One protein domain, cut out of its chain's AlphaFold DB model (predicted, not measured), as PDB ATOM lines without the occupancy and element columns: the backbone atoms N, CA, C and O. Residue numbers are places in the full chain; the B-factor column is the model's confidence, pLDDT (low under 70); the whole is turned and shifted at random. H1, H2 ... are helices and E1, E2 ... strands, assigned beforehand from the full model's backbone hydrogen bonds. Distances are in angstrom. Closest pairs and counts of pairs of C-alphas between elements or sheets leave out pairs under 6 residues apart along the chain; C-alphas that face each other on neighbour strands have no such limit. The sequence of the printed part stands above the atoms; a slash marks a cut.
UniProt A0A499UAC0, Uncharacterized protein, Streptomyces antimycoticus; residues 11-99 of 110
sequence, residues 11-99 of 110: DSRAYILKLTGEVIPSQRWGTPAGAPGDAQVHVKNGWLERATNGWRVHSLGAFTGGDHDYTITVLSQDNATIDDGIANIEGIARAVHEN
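What this domain is: This is residues 11 to 99 of the 110 residues of an uncharacterized protein of Streptomyces antimycoticus (UniProt A0A499UAC0). A twisted sheet of three long strands has the long helix H2 packed over one face, while the shorter H1 stands up from the opposite face over the edge strand E1. Residues 22 to 39, a long link, loop round the E1 edge from H1's side of the sheet toward H2's. The printed part has 89 residues, with two named helices and three named strands in the order H1, E1, E2, E3, H2; the antiparallel sheet runs E1, E2, E3, and the class is mixed, helices and strands. It is compact, with a radius of gyration of the C-alphas of 13.5 A and spans of 40 by 31 by 19 A.

Where its parts are: Find C-alpha 40 at (162.092, 157.373, 139.106); from there E1, residues 40 to 49, runs 30.3 A. E2, residues 55 to 64, covers 29.7 A, and E3, residues 70 to 79, covers 26.2 A. H2, residues 82 to 99, runs 26.2 A to C-alpha 99 at (165.978, 148.633, 154.080). Look back to C-alpha 11 at (159.789, 152.263, 122.236) for H1, residues 11 to 21, 15.0 A long.

How they stand to each other: E1, E2 and E3 form a meander, each strand the antiparallel neighbour of the one before. In the hairpin E1 and E2, find N 42 and O 62 at 2.9 A; in the hairpin E2 and E3, N 61 and O 72 at 2.8 A. H2 is on the sheet over E2 and E3, at a height of 8.4 A; its closest C-alphas to E2 are Gly 85 and Val 57, 5.4 A. It runs along the strands, only just, at 29 degrees to E3 on the local plane. H1, on the opposite face, stands up at 68 degrees over E1; the closest C-alphas are Gly 21 and His 42, 4.4 A. With helices on both faces, these are three layers. H1 and H2 are apart. In H1 and H2 every O i to N i+4 pair is within hydrogen-bond range.

The domain as a whole: The two C-alphas farthest apart are those of Ala 51 and Asp 67, 43.3 A. The printed part has no cut. The link from H1 to E1 is long; the other three are tight. The mean pLDDT of the printed part is 96.9, and no printed residue is under 70.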
ATOM      1  N   ASP A  11     160.840 151.249 122.337       97.94
ATOM      2  CA  ASP A  11     159.789 152.263 122.236       97.94
ATOM      3  C   ASP A  11     158.564 151.899 123.085       97.94
ATOM      4  O   ASP A  11     158.050 152.730 123.840       97.94
ATOM      5  N   SER A  12     158.122 150.639 123.050       98.19
ATOM      6  CA  SER A  12     157.006 150.149 123.866       98.19
ATOM      7  C   SER A  12     157.326 150.215 125.358       98.19
ATOM      8  O   SER A  12     156.457 150.554 126.168       98.19
ATOM      9  N   ARG A  13     158.576 149.923 125.747       97.25
ATOM     10  CA  ARG A  13     159.024 150.058 127.143       97.25
ATOM     11  C   ARG A  13     159.062 151.519 127.579       97.25
ATOM     12  O   ARG A  13     158.542 151.828 128.650       97.25
ATOM     13  N   ALA A  14     159.609 152.413 126.757       96.44
ATOM     14  CA  ALA A  14     159.610 153.846 127.040       96.44
ATOM     15  C   ALA A  14     158.179 154.385 127.194       96.44
ATOM     16  O   ALA A  14     157.884 155.129 128.132       96.44
ATOM     17  N   TYR A  15     157.263 153.943 126.330       97.88
ATOM     18  CA  TYR A  15     155.865 154.350 126.373       97.88
ATOM     19  C   TYR A  15     155.161 153.918 127.667       97.88
ATOM     20  O   TYR A  15     154.550 154.751 128.342       97.88
ATOM     21  N   ILE A  16     155.268 152.647 128.070       96.88
ATOM     22  CA  ILE A  16     154.611 152.180 129.301       96.88
ATOM     23  C   ILE A  16     155.235 152.789 130.565       96.88
ATOM     24  O   ILE A  16     154.506 153.113 131.507       96.88
ATOM     25  N   LEU A  17     156.556 153.004 130.585       96.50
ATOM     26  CA  LEU A  17     157.238 153.691 131.685       96.50
ATOM     27  C   LEU A  17     156.782 155.150 131.796       96.50
ATOM     28  O   LEU A  17     156.524 155.605 132.908       96.50
ATOM     29  N   LYS A  18     156.576 155.854 130.675       97.38
ATOM     30  CA  LYS A  18     155.972 157.194 130.681       97.38
ATOM     31  C   LYS A  18     154.574 157.177 131.304       97.38
ATOM     32  O   LYS A  18     154.324 157.903 132.260       97.38
ATOM     33  N   LEU A  19     153.679 156.313 130.820       98.06
ATOM     34  CA  LEU A  19     152.297 156.252 131.318       98.06
ATOM     35  C   LEU A  19     152.216 155.944 132.820       98.06
ATOM     36  O   LEU A  19     151.415 156.533 133.540       98.06
ATOM     37  N   THR A  20     153.051 155.023 133.300       98.06
ATOM     38  CA  THR A  20     153.108 154.641 134.722       98.06
ATOM     39  C   THR A  20     153.901 155.635 135.578       98.06
ATOM     40  O   THR A  20     153.683 155.710 136.787       98.06
ATOM     41  N   GLY A  21     154.779 156.433 134.964       97.88
ATOM     42  CA  GLY A  21     155.481 157.556 135.587       97.88
ATOM     43  C   GLY A  21     154.608 158.802 135.748       97.88
ATOM     44  O   GLY A  21     154.785 159.543 136.710       97.88
ATOM     45  N   GLU A  22     153.601 158.991 134.893       97.88
ATOM     46  CA  GLU A  22     152.717 160.171 134.860       97.88
ATOM     47  C   GLU A  22     151.337 159.945 135.516       97.88
ATOM     48  O   GLU A  22     150.418 160.746 135.339       97.88
ATOM     49  N   VAL A  23     151.160 158.877 136.308       98.06
ATOM     50  CA  VAL A  23     149.926 158.664 137.093       98.06
ATOM     51  C   VAL A  23     149.648 159.886 137.973       98.06
ATOM     52  O   VAL A  23     150.547 160.360 138.669       98.06
ATOM     53  N   ILE A  24     148.407 160.381 137.950       97.62
ATOM     54  CA  ILE A  24     147.983 161.599 138.657       97.62
ATOM     55  C   ILE A  24     148.140 161.486 140.182       97.62
ATOM     56  O   ILE A  24     147.945 160.394 140.718       97.62
ATOM     57  N   PRO A  25     148.388 162.593 140.913       97.12
ATOM     58  CA  PRO A  25     148.694 162.555 142.347       97.12
ATOM     59  C   PRO A  25     147.697 161.769 143.206       97.12
ATOM     60  O   PRO A  25     148.111 160.987 144.055       97.12
ATOM     61  N   SER A  26     146.391 161.892 142.943       97.06
ATOM     62  CA  SER A  26     145.348 161.184 143.702       97.06
ATOM     63  C   SER A  26     145.359 159.661 143.525       97.06
ATOM     64  O   SER A  26     144.709 158.953 144.290       97.06
ATOM     65  N   GLN A  27     146.092 159.137 142.539       97.19
ATOM     66  CA  GLN A  27     146.263 157.703 142.308       97.19
ATOM     67  C   GLN A  27     147.704 157.219 142.505       97.19
ATOM     68  O   GLN A  27     147.978 156.053 142.231       97.19
ATOM     69  N   ARG A  28     148.618 158.061 143.011       97.69
ATOM     70  CA  ARG A  28     150.015 157.689 143.317       97.69
ATOM     71  C   ARG A  28     150.218 157.211 144.762       97.69
ATOM     72  O   ARG A  28     151.220 157.537 145.389       97.69
ATOM     73  N   TRP A  29     149.272 156.454 145.296       98.50
ATOM     74  CA  TRP A  29     149.379 155.817 146.614       98.50
ATOM     75  C   TRP A  29     150.013 154.420 146.517       98.50
ATOM     76  O   TRP A  29     150.162 153.876 145.416       98.50
ATOM     77  N   GLY A  30     150.343 153.811 147.660       98.75
ATOM     78  CA  GLY A  30     150.766 152.408 147.744       98.75
ATOM     79  C   GLY A  30     152.281 152.220 147.694       98.75
ATOM     80  O   GLY A  30     153.000 152.789 148.511       98.75
ATOM     81  N   THR A  31     152.787 151.419 146.750       98.75
ATOM     82  CA  THR A  31     154.226 151.126 146.657       98.75
ATOM     83  C   THR A  31     155.129 152.353 146.528       98.75
ATOM     84  O   THR A  31     156.261 152.229 146.953       98.75
ATOM     85  N   PRO A  32     154.718 153.524 145.994       98.38
ATOM     86  CA  PRO A  32     155.553 154.730 146.030       98.38
ATOM     87  C   PRO A  32     155.866 155.288 147.426       98.38
ATOM     88  O   PRO A  32     156.741 156.144 147.554       98.38
ATOM     89  N   ALA A  33     155.123 154.895 148.461       98.62
ATOM     90  CA  ALA A  33     155.245 155.498 149.780       98.62
ATOM     91  C   ALA A  33     156.613 155.202 150.412       98.62
ATOM     92  O   ALA A  33     156.907 154.067 150.769       98.62
ATOM     93  N   GLY A  34     157.417 156.250 150.612       97.19
ATOM     94  CA  GLY A  34     158.768 156.142 151.171       97.19
ATOM     95  C   GLY A  34     159.868 155.889 150.142       97.19
ATOM     96  O   GLY A  34     161.008 155.682 150.546       97.19
ATOM     97  N   ALA A  35     159.558 155.916 148.841       96.69
ATOM     98  CA  ALA A  35     160.570 155.798 147.797       96.69
ATOM     99  C   ALA A  35     161.647 156.901 147.915       96.69
ATOM    100  O   ALA A  35     161.315 158.030 148.298       96.69
ATOM    101  N   PRO A  36     162.917 156.610 147.566       94.19
ATOM    102  CA  PRO A  36     163.976 157.616 147.518       94.19
ATOM    103  C   PRO A  36     163.601 158.808 146.635       94.19
ATOM    104  O   PRO A  36     162.963 158.645 145.594       94.19
ATOM    105  N   GLY A  37     164.007 160.012 147.041       93.31
ATOM    106  CA  GLY A  37     163.646 161.252 146.341       93.31
ATOM    107  C   GLY A  37     164.268 161.404 144.948       93.31
ATOM    108  O   GLY A  37     163.792 162.213 144.156       93.31
ATOM    109  N   ASP A  38     165.316 160.639 144.652       93.06
ATOM    110  CA  ASP A  38     166.032 160.592 143.378       93.06
ATOM    111  C   ASP A  38     165.660 159.377 142.507       93.06
ATOM    112  O   ASP A  38     166.104 159.284 141.360       93.06
ATOM    113  N   ALA A  39     164.804 158.478 143.004       94.81
ATOM    114  CA  ALA A  39     164.285 157.364 142.224       94.81
ATOM    115  C   ALA A  39     163.182 157.825 141.257       94.81
ATOM    116  O   ALA A  39     162.252 158.553 141.613       94.81
ATOM    117  N   GLN A  40     163.225 157.325 140.025       95.88
ATOM    118  CA  GLN A  40     162.092 157.373 139.106       95.88
ATOM    119  C   GLN A  40     161.048 156.350 139.545       95.88
ATOM    120  O   GLN A  40     161.362 155.175 139.735       95.88
ATOM    121  N   VAL A  41     159.799 156.794 139.691       97.50
ATOM    122  CA  VAL A  41     158.703 155.969 140.214       97.50
ATOM    123  C   VAL A  41     157.664 155.698 139.135       97.50
ATOM    124  O   VAL A  41     156.947 156.604 138.700       97.50
ATOM    125  N   HIS A  42     157.512 154.423 138.794       98.00
ATOM    126  CA  HIS A  42     156.492 153.911 137.885       98.00
ATOM    127  C   HIS A  42     155.481 153.091 138.680       98.00
ATOM    128  O   HIS A  42     155.861 152.085 139.277       98.00
ATOM    129  N   VAL A  43     154.208 153.491 138.705       98.56
ATOM    130  CA  VAL A  43     153.197 152.850 139.561       98.56
ATOM    131  C   VAL A  43     151.971 152.396 138.780       98.56
ATOM    132  O   VAL A  43     151.502 153.065 137.858       98.56
ATOM    133  N   LYS A  44     151.412 151.255 139.189       98.38
ATOM    134  CA  LYS A  44     150.074 150.829 138.791       98.38
ATOM    135  C   LYS A  44     149.316 150.262 139.982       98.38
ATOM    136  O   LYS A  44     149.718 149.277 140.590       98.38
ATOM    137  N   ASN A  45     148.157 150.860 140.230       98.56
ATOM    138  CA  ASN A  45     147.255 150.474 141.306       98.56
ATOM    139  C   ASN A  45     146.014 149.744 140.777       98.56
ATOM    140  O   ASN A  45     145.641 149.894 139.604       98.56
ATOM    141  N   GLY A  46     145.373 148.959 141.643       98.12
ATOM    142  CA  GLY A  46     144.108 148.277 141.368       98.12
ATOM    143  C   GLY A  46     143.322 148.017 142.649       98.12
ATOM    144  O   GLY A  46     143.895 147.597 143.649       98.12
ATOM    145  N   TRP A  47     142.018 148.282 142.628       98.06
ATOM    146  CA  TRP A  47     141.143 148.088 143.780       98.06
ATOM    147  C   TRP A  47     139.751 147.662 143.330       98.06
ATOM    148  O   TRP A  47     139.249 148.134 142.308       98.06
ATOM    149  N   LEU A  48     139.149 146.731 144.067       98.31
ATOM    150  CA  LEU A  48     137.822 146.216 143.753       98.31
ATOM    151  C   LEU A  48     137.203 145.530 144.966       98.31
ATOM    152  O   LEU A  48     137.752 144.548 145.472       98.31
ATOM    153  N   GLU A  49     136.037 146.013 145.376       98.25
ATOM    154  CA  GLU A  49     135.201 145.336 146.361       98.25
ATOM    155  C   GLU A  49     134.559 144.086 145.752       98.25
ATOM    156  O   GLU A  49     134.230 144.030 144.558       98.25
ATOM    157  N   ARG A  50     134.379 143.053 146.571       97.38
ATOM    158  CA  ARG A  50     133.610 141.865 146.205       97.38
ATOM    159  C   ARG A  50     132.445 141.626 147.142       97.38
ATOM    160  O   ARG A  50     132.462 142.018 148.297       97.38
ATOM    161  N   ALA A  51     131.473 140.873 146.623       96.56
ATOM    162  CA  ALA A  51     130.305 140.417 147.372       96.56
ATOM    163  C   ALA A  51     130.668 139.599 148.625       96.56
ATOM    164  O   ALA A  51     129.933 139.616 149.606       96.56
ATOM    165  N   THR A  52     131.798 138.891 148.594       95.44
ATOM    166  CA  THR A  52     132.406 138.223 149.749       95.44
ATOM    167  C   THR A  52     133.884 138.589 149.791       95.44
ATOM    168  O   THR A  52     134.456 138.903 148.745       95.44
ATOM    169  N   ASN A  53     134.525 138.505 150.962       95.25
ATOM    170  CA  ASN A  53     135.978 138.702 151.105       95.25
ATOM    171  C   ASN A  53     136.473 140.147 150.880       95.25
ATOM    172  O   ASN A  53     137.609 140.364 150.456       95.25
ATOM    173  N   GLY A  54     135.617 141.135 151.169       96.81
ATOM    174  CA  GLY A  54     135.980 142.554 151.252       96.81
ATOM    175  C   GLY A  54     136.666 143.119 150.004       96.81
ATOM    176  O   GLY A  54     136.360 142.753 148.862       96.81
ATOM    177  N   TRP A  55     137.601 144.042 150.231       98.56
ATOM    178  CA  TRP A  55     138.348 144.738 149.188       98.56
ATOM    179  C   TRP A  55     139.621 143.996 148.788       98.56
ATOM    180  O   TRP A  55     140.450 143.636 149.633       98.56
ATOM    181  N   ARG A  56     139.850 143.879 147.475       98.50
ATOM    182  CA  ARG A  56     141.221 143.774 146.959       98.50
ATOM    183  C   ARG A  56     141.799 145.146 146.777       98.50
ATOM    184  O   ARG A  56     141.153 145.998 146.168       98.50
ATOM    185  N   VAL A  57     143.025 145.307 147.246       98.75
ATOM    186  CA  VAL A  57     143.815 146.513 147.051       98.75
ATOM    187  C   VAL A  57     145.213 146.062 146.659       98.75
ATOM    188  O   VAL A  57     145.822 145.198 147.290       98.75
ATOM    189  N   HIS A  58     145.688 146.564 145.531       98.75
ATOM    190  CA  HIS A  58     146.932 146.147 144.911       98.75
ATOM    191  C   HIS A  58     147.709 147.376 144.481       98.75
ATOM    192  O   HIS A  58     147.137 148.328 143.941       98.75
ATOM    193  N   SER A  59     149.019 147.315 144.666       98.81
ATOM    194  CA  SER A  59     149.934 148.329 144.173       98.81
ATOM    195  C   SER A  59     151.208 147.658 143.683       98.81
ATOM    196  O   SER A  59     151.760 146.770 144.341       98.81
ATOM    197  N   LEU A  60     151.619 148.043 142.481       98.62
ATOM    198  CA  LEU A  60     152.826 147.579 141.822       98.62
ATOM    199  C   LEU A  60     153.674 148.796 141.480       98.62
ATOM    200  O   LEU A  60     153.173 149.749 140.878       98.62
ATOM    201  N   GLY A  61     154.953 148.730 141.824       98.06
ATOM    202  CA  GLY A  61     155.922 149.789 141.606       98.06
ATOM    203  C   GLY A  61     157.192 149.261 140.957       98.06
ATOM    204  O   GLY A  61     157.678 148.189 141.320       98.06
ATOM    205  N   ALA A  62     157.740 150.029 140.024       97.75
ATOM    206  CA  ALA A  62     159.121 149.903 139.585       97.75
ATOM    207  C   ALA A  62     159.861 151.205 139.902       97.75
ATOM    208  O   ALA A  62     159.345 152.295 139.640       97.75
ATOM    209  N   PHE A  63     161.047 151.054 140.476       96.69
ATOM    210  CA  PHE A  63     161.888 152.122 140.985       96.69
ATOM    211  C   PHE A  63     163.234 152.001 140.292       96.69
ATOM    212  O   PHE A  63     163.845 150.933 140.344       96.69
ATOM    213  N   THR A  64     163.645 153.049 139.587       94.19
ATOM    214  CA  THR A  64     164.915 153.063 138.852       94.19
ATOM    215  C   THR A  64     165.693 154.336 139.126       94.19
ATOM    216  O   THR A  64     165.084 155.390 139.307       94.19
ATOM    217  N   GLY A  65     167.019 154.271 139.069       87.12
ATOM    218  CA  GLY A  65     167.883 155.371 139.503       87.12
ATOM    219  C   GLY A  65     168.110 155.365 141.018       87.12
ATOM    220  O   GLY A  65     167.632 154.479 141.724       87.12
ATOM    221  N   GLY A  66     168.870 156.340 141.515       80.38
ATOM    222  CA  GLY A  66     169.448 156.267 142.860       80.38
ATOM    223  C   GLY A  66     170.480 155.138 142.959       80.38
ATOM    224  O   GLY A  66     171.204 154.876 141.995       80.38
ATOM    225  N   ASP A  67     170.527 154.463 144.110       81.06
ATOM    226  CA  ASP A  67     171.496 153.388 144.376       81.06
ATOM    227  C   ASP A  67     171.071 152.018 143.814       81.06
ATOM    228  O   ASP A  67     171.925 151.203 143.457       81.06
ATOM    229  N   HIS A  68     169.762 151.745 143.721       87.81
ATOM    230  CA  HIS A  68     169.237 150.427 143.354       87.81
ATOM    231  C   HIS A  68     168.014 150.507 142.435       87.81
ATOM    232  O   HIS A  68     167.029 151.173 142.750       87.81
ATOM    233  N   ASP A  69     168.021 149.690 141.380       93.44
ATOM    234  CA  ASP A  69     166.837 149.412 140.566       93.44
ATOM    235  C   ASP A  69     166.079 148.204 141.139       93.44
ATOM    236  O   ASP A  69     166.631 147.107 141.263       93.44
ATOM    237  N   TYR A  70     164.797 148.367 141.470       95.88
ATOM    238  CA  TYR A  70     163.979 147.291 142.039       95.88
ATOM    239  C   TYR A  70     162.489 147.453 141.738       95.88
ATOM    240  O   TYR A  70     162.003 148.480 141.264       95.88
ATOM    241  N   THR A  71     161.735 146.394 142.020       97.19
ATOM    242  CA  THR A  71     160.277 146.380 141.902       97.19
ATOM    243  C   THR A  71     159.644 145.942 143.208       97.19
ATOM    244  O   THR A  71     160.145 145.023 143.854       97.19
ATOM    245  N   ILE A  72     158.501 146.531 143.550       98.25
ATOM    246  CA  ILE A  72     157.663 146.110 144.675       98.25
ATOM    247  C   ILE A  72     156.293 145.726 144.118       98.25
ATOM    248  O   ILE A  72     155.728 146.429 143.285       98.25
ATOM    249  N   THR A  73     155.743 144.600 144.558       98.50
ATOM    250  CA  THR A  73     154.361 144.208 144.260       98.50
ATOM    251  C   THR A  73     153.712 143.735 145.541       98.50
ATOM    252  O   THR A  73     154.166 142.764 146.143       98.50
ATOM    253  N   VAL A  74     152.646 144.418 145.947       98.69
ATOM    254  CA  VAL A  74     151.851 144.036 147.111       98.69
ATOM    255  C   VAL A  74     150.434 143.752 146.645       98.69
ATOM    256  O   VAL A  74     149.758 144.624 146.091       98.69
ATOM    257  N   LEU A  75     149.991 142.516 146.866       98.38
ATOM    258  CA  LEU A  75     148.636 142.069 146.577       98.38
ATOM    259  C   LEU A  75     147.951 141.721 147.898       98.38
ATOM    260  O   LEU A  75     148.354 140.767 148.558       98.38
ATOM    261  N   SER A  76     146.923 142.479 148.281       97.44
ATOM    262  CA  SER A  76     146.103 142.176 149.454       97.44
ATOM    263  C   SER A  76     144.642 141.917 149.085       97.44
ATOM    264  O   SER A  76     144.122 142.398 148.072       97.44
ATOM    265  N   GLN A  77     143.980 141.130 149.924       97.50
ATOM    266  CA  GLN A  77     142.555 140.808 149.865       97.50
ATOM    267  C   GLN A  77     141.981 140.816 151.286       97.50
ATOM    268  O   GLN A  77     142.746 140.920 152.242       97.50
ATOM    269  N   ASP A  78     140.657 140.691 151.417       97.56
ATOM    270  CA  ASP A  78     139.958 140.686 152.710       97.56
ATOM    271  C   ASP A  78     140.114 141.995 153.513       97.56
ATOM    272  O   ASP A  78     139.841 142.025 154.712       97.56
ATOM    273  N   ASN A  79     140.503 143.104 152.867       98.12
ATOM    274  CA  ASN A  79     140.560 144.404 153.539       98.12
ATOM    275  C   ASN A  79     139.133 144.904 153.817       98.12
ATOM    276  O   ASN A  79     138.262 144.818 152.944       98.12
ATOM    277  N   ALA A  80     138.901 145.447 155.016       97.31
ATOM    278  CA  ALA A  80     137.594 145.975 155.407       97.31
ATOM    279  C   ALA A  80     137.215 147.218 154.587       97.31
ATOM    280  O   ALA A  80     136.065 147.357 154.174       97.31
ATOM    281  N   THR A  81     138.191 148.075 154.284       98.12
ATOM    282  CA  THR A  81     138.037 149.237 153.399       98.12
ATOM    283  C   THR A  81     139.170 149.313 152.374       98.12
ATOM    284  O   THR A  81     140.193 148.630 152.494       98.12
ATOM    285  N   ILE A  82     139.009 150.164 151.353       97.94
ATOM    286  CA  ILE A  82     140.117 150.509 150.452       97.94
ATOM    287  C   ILE A  82     141.268 151.174 151.221       97.94
ATOM    288  O   ILE A  82     142.425 150.833 150.981       97.94
ATOM    289  N   ASP A  83     140.952 152.058 152.169       98.50
ATOM    290  CA  ASP A  83     141.939 152.833 152.923       98.50
ATOM    291  C   ASP A  83     142.796 151.938 153.824       98.50
ATOM    292  O   ASP A  83     144.012 152.113 153.866       98.50
ATOM    293  N   ASP A  84     142.205 150.915 154.451       98.25
ATOM    294  CA  ASP A  84     142.962 149.910 155.213       98.25
ATOM    295  C   ASP A  84     143.970 149.183 154.313       98.25
ATOM    296  O   ASP A  84     145.130 148.974 154.678       98.25
ATOM    297  N   GLY A  85     143.538 148.820 153.103       98.50
ATOM    298  CA  GLY A  85     144.401 148.177 152.120       98.50
ATOM    299  C   GLY A  85     145.536 149.086 151.655       98.50
ATOM    300  O   GLY A  85     146.676 148.627 151.569       98.50
ATOM    301  N   ILE A  86     145.254 150.368 151.401       98.81
ATOM    302  CA  ILE A  86     146.275 151.368 151.057       98.81
ATOM    303  C   ILE A  86     147.275 151.504 152.208       98.81
ATOM    304  O   ILE A  86     148.473 151.352 151.982       98.81
ATOM    305  N   ALA A  87     146.804 151.711 153.440       98.75
ATOM    306  CA  ALA A  87     147.661 151.898 154.607       98.75
ATOM    307  C   ALA A  87     148.612 150.709 154.830       98.75
ATOM    308  O   ALA A  87     149.811 150.906 155.043       98.75
ATOM    309  N   ASN A  88     148.109 149.477 154.700       98.44
ATOM    310  CA  ASN A  88     148.919 148.261 154.809       98.44
ATOM    311  C   ASN A  88     150.003 148.186 153.725       98.44
ATOM    312  O   ASN A  88     151.165 147.898 154.023       98.44
ATOM    313  N   ILE A  89     149.643 148.469 152.467       98.81
ATOM    314  CA  ILE A  89     150.594 148.489 151.348       98.81
ATOM    315  C   ILE A  89     151.684 149.528 151.597       98.81
ATOM    316  O   ILE A  89     152.863 149.228 151.421       98.81
ATOM    317  N   GLU A  90     151.313 150.738 152.006       98.88
ATOM    318  CA  GLU A  90     152.285 151.801 152.228       98.88
ATOM    319  C   GLU A  90     153.196 151.519 153.431       98.88
ATOM    320  O   GLU A  90     154.358 151.920 153.430       98.88
ATOM    321  N   GLY A  91     152.701 150.832 154.466       98.81
ATOM    322  CA  GLY A  91     153.533 150.356 155.574       98.81
ATOM    323  C   GLY A  91     154.622 149.390 155.098       98.81
ATOM    324  O   GLY A  91     155.796 149.568 155.422       98.81
ATOM    325  N   ILE A  92     154.248 148.416 154.260       98.69
ATOM    326  CA  ILE A  92     155.190 147.470 153.639       98.69
ATOM    327  C   ILE A  92     156.181 148.208 152.731       98.69
ATOM    328  O   ILE A  92     157.384 147.962 152.806       98.69
ATOM    329  N   ALA A  93     155.692 149.122 151.891       98.69
ATOM    330  CA  ALA A  93     156.516 149.872 150.949       98.69
ATOM    331  C   ALA A  93     157.603 150.685 151.660       98.69
ATOM    332  O   ALA A  93     158.778 150.551 151.317       98.69
ATOM    333  N   ARG A  94     157.239 151.447 152.704       98.75
ATOM    334  CA  ARG A  94     158.199 152.232 153.497       98.75
ATOM    335  C   ARG A  94     159.294 151.351 154.087       98.75
ATOM    336  O   ARG A  94     160.463 151.689 153.948       98.75
ATOM    337  N   ALA A  95     158.932 150.204 154.667       98.31
ATOM    338  CA  ALA A  95     159.910 149.274 155.228       98.31
ATOM    339  C   ALA A  95     160.876 148.731 154.161       98.31
ATOM    340  O   ALA A  95     162.080 148.652 154.399       98.31
ATOM    341  N   VAL A  96     160.378 148.379 152.971       97.31
ATOM    342  CA  VAL A  96     161.227 147.901 151.866       97.31
ATOM    343  C   VAL A  96     162.165 149.002 151.375       97.31
ATOM    344  O   VAL A  96     163.364 148.759 151.247       97.31
ATOM    345  N   HIS A  97     161.648 150.208 151.134       96.62
ATOM    346  CA  HIS A  97     162.462 151.338 150.694       96.62
ATOM    347  C   HIS A  97     163.541 151.695 151.712       96.62
ATOM    348  O   HIS A  97     164.693 151.877 151.330       96.62
ATOM    349  N   GLU A  98     163.195 151.747 152.997       94.81
ATOM    350  CA  GLU A  98     164.157 152.022 154.061       94.81
ATOM    351  C   GLU A  98     165.283 150.984 154.073       94.81
ATOM    352  O   GLU A  98     166.449 151.354 154.064       94.81
ATOM    353  N   ASN A  99     164.962 149.687 154.014       94.38
ATOM    354  CA  ASN A  99     165.978 148.633 154.080       94.38
ATOM    355  C   ASN A  99     166.859 148.561 152.824       94.38
ATOM    356  O   ASN A  99     168.053 148.300 152.940       94.38
TER     357      ASN A  99